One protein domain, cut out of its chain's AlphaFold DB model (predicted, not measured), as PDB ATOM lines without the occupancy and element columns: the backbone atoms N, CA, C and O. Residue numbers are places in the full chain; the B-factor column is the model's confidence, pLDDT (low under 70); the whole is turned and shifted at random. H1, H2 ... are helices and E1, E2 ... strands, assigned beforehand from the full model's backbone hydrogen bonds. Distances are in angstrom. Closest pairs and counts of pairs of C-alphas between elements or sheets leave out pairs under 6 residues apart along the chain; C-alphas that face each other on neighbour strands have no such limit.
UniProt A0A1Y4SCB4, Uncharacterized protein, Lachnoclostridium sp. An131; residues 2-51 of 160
ATOM      1  N   ILE A   2      14.205  -8.874  -4.943       92.38
ATOM      2  CA  ILE A   2      14.673 -10.147  -5.510       92.38
ATOM      3  C   ILE A   2      16.202 -10.156  -5.447       92.38
ATOM      4  O   ILE A   2      16.825  -9.153  -5.790       92.38
ATOM      5  N   VAL A   3      16.790 -11.256  -4.984       94.06
ATOM      6  CA  VAL A   3      18.242 -11.464  -4.927       94.06
ATOM      7  C   VAL A   3      18.566 -12.756  -5.662       94.06
ATOM      8  O   VAL A   3      18.024 -13.808  -5.327       94.06
ATOM      9  N   LEU A   4      19.441 -12.659  -6.658       95.94
ATOM     10  CA  LEU A   4      19.909 -13.780  -7.467       95.94
ATOM     11  C   LEU A   4      21.305 -14.186  -6.985       95.94
ATOM     12  O   LEU A   4      22.170 -13.327  -6.820       95.94
ATOM     13  N   PHE A   5      21.515 -15.482  -6.773       95.81
ATOM     14  CA  PHE A   5      22.817 -16.069  -6.477       95.81
ATOM     15  C   PHE A   5      23.233 -16.946  -7.651       95.81
ATOM     16  O   PHE A   5      22.574 -17.945  -7.917       95.81
ATOM     17  N   GLU A   6      24.305 -16.565  -8.343       93.94
ATOM     18  CA  GLU A   6      24.933 -17.411  -9.363       93.94
ATOM     19  C   GLU A   6      25.549 -18.650  -8.704       93.94
ATOM     20  O   GLU A   6      25.181 -19.768  -9.041       93.94
ATOM     21  N   GLU A   7      26.357 -18.437  -7.660       94.81
ATOM     22  CA  GLU A   7      26.815 -19.471  -6.729       94.81
ATOM     23  C   GLU A   7      26.191 -19.222  -5.350       94.81
ATOM     24  O   GLU A   7      26.468 -18.214  -4.685       94.81
ATOM     25  N   SER A   8      25.302 -20.116  -4.916       94.88
ATOM     26  CA  SER A   8      24.545 -19.934  -3.683       94.88
ATOM     27  C   SER A   8      25.299 -20.460  -2.454       94.88
ATOM     28  O   SER A   8      26.027 -21.456  -2.514       94.88
ATOM     29  N   PRO A   9      25.142 -19.814  -1.281       95.88
ATOM     30  CA  PRO A   9      25.720 -20.317  -0.042       95.88
ATOM     31  C   PRO A   9      25.281 -21.756   0.270       95.88
ATOM     32  O   PRO A   9      24.142 -22.140   0.018       95.88
ATOM     33  N   ALA A  10      26.126 -22.522   0.965       95.06
ATOM     34  CA  ALA A  10      25.881 -23.937   1.296       95.06
ATOM     35  C   ALA A  10      24.538 -24.239   2.003       95.06
ATOM     36  O   ALA A  10      24.112 -25.390   2.069       95.06
ATOM     37  N   VAL A  11      23.865 -23.233   2.570       95.56
ATOM     38  CA  VAL A  11      22.527 -23.386   3.161       95.56
ATOM     39  C   VAL A  11      21.441 -23.670   2.117       95.56
ATOM     40  O   VAL A  11      20.514 -24.410   2.433       95.56
ATOM     41  N   PHE A  12      21.563 -23.143   0.897       94.56
ATOM     42  CA  PHE A  12      20.606 -23.364  -0.195       94.56
ATOM     43  C   PHE A  12      20.651 -24.820  -0.665       94.56
ATOM     44  O   PHE A  12      19.621 -25.480  -0.761       94.56
ATOM     45  N   HIS A  13      21.860 -25.373  -0.769       93.69
ATOM     46  CA  HIS A  13      22.132 -26.774  -1.111       93.69
ATOM     47  C   HIS A  13      21.585 -27.801  -0.103       93.69
ATOM     48  O   HIS A  13      21.551 -28.997  -0.384       93.69
ATOM     49  N   LYS A  14      21.104 -27.366   1.073       94.06
ATOM     50  CA  LYS A  14      20.353 -28.235   2.004       94.06
ATOM     51  C   LYS A  14      18.927 -28.533   1.524       94.06
ATOM     52  O   LYS A  14      18.283 -29.418   2.085       94.06
ATOM     53  N   TYR A  15      18.442 -27.805   0.519       91.12
ATOM     54  CA  TYR A  15      17.104 -27.924  -0.057       91.12
ATOM     55  C   TYR A  15      17.200 -28.196  -1.570       91.12
ATOM     56  O   TYR A  15      16.844 -27.337  -2.376       91.12
ATOM     57  N   PRO A  16      17.688 -29.380  -1.982       88.00
ATOM     58  CA  PRO A  16      17.870 -29.693  -3.396       88.00
ATOM     59  C   PRO A  16      16.538 -29.626  -4.151       88.00
ATOM     60  O   PRO A  16      15.498 -30.059  -3.651       88.00
ATOM     61  N   GLY A  17      16.573 -29.069  -5.360       89.31
ATOM     62  CA  GLY A  17      15.382 -28.858  -6.187       89.31
ATOM     63  C   GLY A  17      14.517 -27.658  -5.784       89.31
ATOM     64  O   GLY A  17      13.566 -27.334  -6.495       89.31
ATOM     65  N   VAL A  18      14.845 -26.967  -4.688       92.62
ATOM     66  CA  VAL A  18      14.185 -25.724  -4.276       92.62
ATOM     67  C   VAL A  18      15.151 -24.574  -4.512       92.62
ATOM     68  O   VAL A  18      16.038 -24.319  -3.711       92.62
ATOM     69  N   TYR A  19      14.965 -23.880  -5.628       93.88
ATOM     70  CA  TYR A  19      15.796 -22.741  -6.015       93.88
ATOM     71  C   TYR A  19      15.177 -21.393  -5.632       93.88
ATOM     72  O   TYR A  19      15.861 -20.381  -5.703       93.88
ATOM     73  N   LEU A  20      13.894 -21.352  -5.247       94.25
ATOM     74  CA  LEU A  20      13.173 -20.128  -4.897       94.25
ATOM     75  C   LEU A  20      12.792 -20.125  -3.419       94.25
ATOM     76  O   LEU A  20      12.062 -20.996  -2.947       94.25
ATOM     77  N   HIS A  21      13.233 -19.094  -2.704       94.44
ATOM     78  CA  HIS A  21      12.979 -18.924  -1.280       94.44
ATOM     79  C   HIS A  21      12.359 -17.563  -1.019       94.44
ATOM     80  O   HIS A  21      13.020 -16.525  -1.063       94.44
ATOM     81  N   TYR A  22      11.068 -17.580  -0.717       93.62
ATOM     82  CA  TYR A  22      10.333 -16.381  -0.368       93.62
ATOM     83  C   TYR A  22      10.296 -16.183   1.150       93.62
ATOM     84  O   TYR A  22       9.936 -17.084   1.908       93.62
ATOM     85  N   GLY A  23      10.677 -14.988   1.590       90.19
ATOM     86  CA  GLY A  23      10.760 -14.585   2.984       90.19
ATOM     87  C   GLY A  23       9.884 -13.371   3.265       90.19
ATOM     88  O   GLY A  23       9.932 -12.371   2.549       90.19
ATOM     89  N   LYS A  24       9.129 -13.450   4.363       89.19
ATOM     90  CA  LYS A  24       8.420 -12.320   4.974       89.19
ATOM     91  C   LYS A  24       8.959 -12.077   6.376       89.19
ATOM     92  O   LYS A  24       9.313 -13.025   7.080       89.19
ATOM     93  N   THR A  25       8.967 -10.819   6.796       86.56
ATOM     94  CA  THR A  25       9.362 -10.455   8.160       86.56
ATOM     95  C   THR A  25       8.255 -10.816   9.150       86.56
ATOM     96  O   THR A  25       7.080 -10.559   8.898       86.56
ATOM     97  N   LYS A  26       8.629 -11.406  10.288       88.50
ATOM     98  CA  LYS A  26       7.738 -11.643  11.430       88.50
ATOM     99  C   LYS A  26       8.446 -11.227  12.710       88.50
ATOM    100  O   LYS A  26       9.634 -11.498  12.871       88.50
ATOM    101  N   PHE A  27       7.712 -10.589  13.613       89.62
ATOM    102  CA  PHE A  27       8.230 -10.201  14.919       89.62
ATOM    103  C   PHE A  27       8.177 -11.388  15.880       89.62
ATOM    104  O   PHE A  27       7.173 -12.096  15.941       89.62
ATOM    105  N   GLU A  28       9.234 -11.579  16.669       92.62
ATOM    106  CA  GLU A  28       9.330 -12.660  17.663       92.62
ATOM    107  C   GLU A  28       8.213 -12.615  18.719       92.62
ATOM    108  O   GLU A  28       7.799 -13.648  19.237       92.62
ATOM    109  N   THR A  29       7.671 -11.425  18.988       95.38
ATOM    110  CA  THR A  29       6.548 -11.204  19.909       95.38
ATOM    111  C   THR A  29       5.209 -11.711  19.369       95.38
ATOM    112  O   THR A  29       4.227 -11.731  20.108       95.38
ATOM    113  N   GLY A  30       5.139 -12.083  18.086       91.25
ATOM    114  CA  GLY A  30       3.892 -12.431  17.406       91.25
ATOM    115  C   GLY A  30       3.050 -11.221  16.991       91.25
ATOM    116  O   GLY A  30       1.895 -11.402  16.615       91.25
ATOM    117  N   LEU A  31       3.607 -10.001  17.048       91.25
ATOM    118  CA  LEU A  31       2.935  -8.780  16.593       91.25
ATOM    119  C   LEU A  31       2.465  -8.946  15.131       91.25
ATOM    120  O   LEU A  31       3.313  -9.117  14.248       91.25
ATOM    121  N   PRO A  32       1.149  -8.864  14.847       87.69
ATOM    122  CA  PRO A  32       0.610  -9.022  13.500       87.69
ATOM    123  C   PRO A  32       0.715  -7.703  12.725       87.69
ATOM    124  O   PRO A  32      -0.288  -7.096  12.357       87.69
ATOM    125  N   LEU A  33       1.944  -7.230  12.526       87.06
ATOM    126  CA  LEU A  33       2.239  -6.063  11.704       87.06
ATOM    127  C   LEU A  33       2.790  -6.530  10.357       87.06
ATOM    128  O   LEU A  33       3.848  -7.157  10.300       87.06
ATOM    129  N   GLU A  34       2.074  -6.212   9.283       83.00
ATOM    130  CA  GLU A  34       2.515  -6.501   7.922       83.00
ATOM    131  C   GLU A  34       3.489  -5.417   7.449       83.00
ATOM    132  O   GLU A  34       3.165  -4.230   7.422       83.00
ATOM    133  N   LEU A  35       4.713  -5.828   7.116       83.69
ATOM    134  CA  LEU A  35       5.735  -4.952   6.552       83.69
ATOM    135  C   LEU A  35       5.840  -5.184   5.046       83.69
ATOM    136  O   LEU A  35       5.803  -6.322   4.589       83.69
ATOM    137  N   LEU A  36       6.085  -4.112   4.289       81.50
ATOM    138  CA  LEU A  36       6.291  -4.166   2.833       81.50
ATOM    139  C   LEU A  36       7.580  -4.903   2.420       81.50
ATOM    140  O   LEU A  36       7.773  -5.225   1.249       81.50
ATOM    141  N   GLN A  37       8.504  -5.125   3.358       82.19
ATOM    142  CA  GLN A  37       9.783  -5.772   3.082       82.19
ATOM    143  C   GLN A  37       9.622  -7.289   2.985       82.19
ATOM    144  O   GLN A  37       9.651  -8.017   3.981       82.19
ATOM    145  N   GLU A  38       9.508  -7.738   1.743       88.38
ATOM    146  CA  GLU A  38       9.527  -9.140   1.351       88.38
ATOM    147  C   GLU A  38      10.767  -9.428   0.505       88.38
ATOM    148  O   GLU A  38      11.217  -8.594  -0.296       88.38
ATOM    149  N   PHE A  39      11.326 -10.619   0.676       90.56
ATOM    150  CA  PHE A  39      12.547 -11.051   0.011       90.56
ATOM    151  C   PHE A  39      12.269 -12.303  -0.808       90.56
ATOM    152  O   PHE A  39      11.659 -13.242  -0.313       90.56
ATOM    153  N   CYS A  40      12.738 -12.336  -2.048       93.12
ATOM    154  CA  CYS A  40      12.778 -13.543  -2.858       93.12
ATOM    155  C   CYS A  40      14.243 -13.835  -3.168       93.12
ATOM    156  O   CYS A  40      14.890 -13.064  -3.875       93.12
ATOM    157  N   LEU A  41      14.776 -14.900  -2.578       95.50
ATOM    158  CA  LEU A  41      16.135 -15.364  -2.821       95.50
ATOM    159  C   LEU A  41      16.071 -16.491  -3.845       95.50
ATOM    160  O   LEU A  41      15.301 -17.436  -3.666       95.50
ATOM    161  N   ILE A  42      16.861 -16.382  -4.904       96.38
ATOM    162  CA  ILE A  42      16.861 -17.334  -6.009       96.38
ATOM    163  C   ILE A  42      18.282 -17.872  -6.199       96.38
ATOM    164  O   ILE A  42      19.198 -17.094  -6.456       96.38
ATOM    165  N   ALA A  43      18.456 -19.187  -6.062       96.69
ATOM    166  CA  ALA A  43      19.723 -19.896  -6.254       96.69
ATOM    167  C   ALA A  43      19.794 -20.482  -7.671       96.69
ATOM    168  O   ALA A  43      19.108 -21.456  -7.986       96.69
ATOM    169  N   LEU A  44      20.573 -19.846  -8.546       95.75
ATOM    170  CA  LEU A  44      20.662 -20.208  -9.959       95.75
ATOM    171  C   LEU A  44      21.445 -21.507 -10.174       95.75
ATOM    172  O   LEU A  44      21.024 -22.331 -10.980       95.75
ATOM    173  N   ASP A  45      22.508 -21.735  -9.406       94.44
ATOM    174  CA  ASP A  45      23.229 -23.010  -9.356       94.44
ATOM    175  C   ASP A  45      22.300 -24.189  -9.034       94.44
ATOM    176  O   ASP A  45      22.264 -25.173  -9.772       94.44
ATOM    177  N   VAL A  46      21.472 -24.064  -7.993       94.38
ATOM    178  CA  VAL A  46      20.486 -25.094  -7.622       94.38
ATOM    179  C   VAL A  46      19.436 -25.269  -8.723       94.38
ATOM    180  O   VAL A  46      18.997 -26.387  -8.984       94.38
ATOM    181  N   PHE A  47      19.025 -24.185  -9.392       93.56
ATOM    182  CA  PHE A  47      18.109 -24.261 -10.532       93.56
ATOM    183  C   PHE A  47      18.706 -25.066 -11.697       93.56
ATOM    184  O   PHE A  47      18.005 -25.900 -12.273       93.56
ATOM    185  N   CYS A  48      19.987 -24.867 -12.017       90.81
ATOM    186  CA  CYS A  48      20.678 -25.574 -13.097       90.81
ATOM    187  C   CYS A  48      20.758 -27.092 -12.887       90.81
ATOM    188  O   CYS A  48      20.827 -27.841 -13.863       90.81
ATOM    189  N   GLU A  49      20.726 -27.558 -11.639       91.12
ATOM    190  CA  GLU A  49      20.724 -28.988 -11.311       91.12
ATOM    191  C   GLU A  49      19.373 -29.667 -11.580       91.12
ATOM    192  O   GLU A  49      19.296 -30.897 -11.662       91.12
ATOM    193  N   ILE A  50      18.293 -28.892 -11.727       87.75
ATOM    194  CA  ILE A  50      16.943 -29.431 -11.875       87.75
ATOM    195  C   ILE A  50      16.729 -29.910 -13.315       87.75
ATOM    196  O   ILE A  50      16.829 -29.118 -14.258       87.75
ATOM    197  N   PRO A  51      16.355 -31.188 -13.521       81.19
ATOM    198  CA  PRO A  51      16.024 -31.679 -14.848       81.19
ATOM    199  C   PRO A  51      14.852 -30.895 -15.440       81.19
ATOM    200  O   PRO A  51      13.761 -30.842 -14.870       81.19
TER     201      PRO A  51
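This is residues 2 to 51 of the 160 residues of an uncharacterized protein of Lachnoclostridium sp. An131 (UniProt A0A1Y4SCB4). A small three-stranded sheet is drawn out at one end into a long loop, residues 25 to 37, whose residues 27 to 32 stick out; the short helix H1 and the loop of residues 6 to 19 sit toward the other end. The 50 printed residues, under half of them in named elements, run E1, E2, E3, H1, class mixed. The mixed sheet's order is E1, E3, E2. The whole is a loose rod, radius of gyration of the C-alphas 13.4 A, spanning 40 by 19 by 18 A.

Start at edge strand E1, residues 2 to 5, parallel to inner strand E3, residues 38 to 43, at 22 degrees; N 3 and O 40 are within hydrogen-bond range, 2.8 A. E2, residues 20 to 24, forms an antiparallel hairpin with E3 at 161 degrees; N 21 and O 41 are 2.8 A apart. H1, residues 44 to 48, only grazes the sheet, with its residues 44 to 47; its O i to N i+4 pair is within range.

Find C-alpha 2 at (14.673, -10.147, -5.510), where E1 begins. E2 is 13.5 A long and E3 16.7 A; H1 ends at C-alpha 48, (20.678, -25.574, -13.097).

The C-alphas farthest apart, Thr 29 and Pro 51, are 41.4 A apart. Links E1 to E2 and E2 to E3 are long. The printed part has no cut; no printed residue is under 70 in pLDDT.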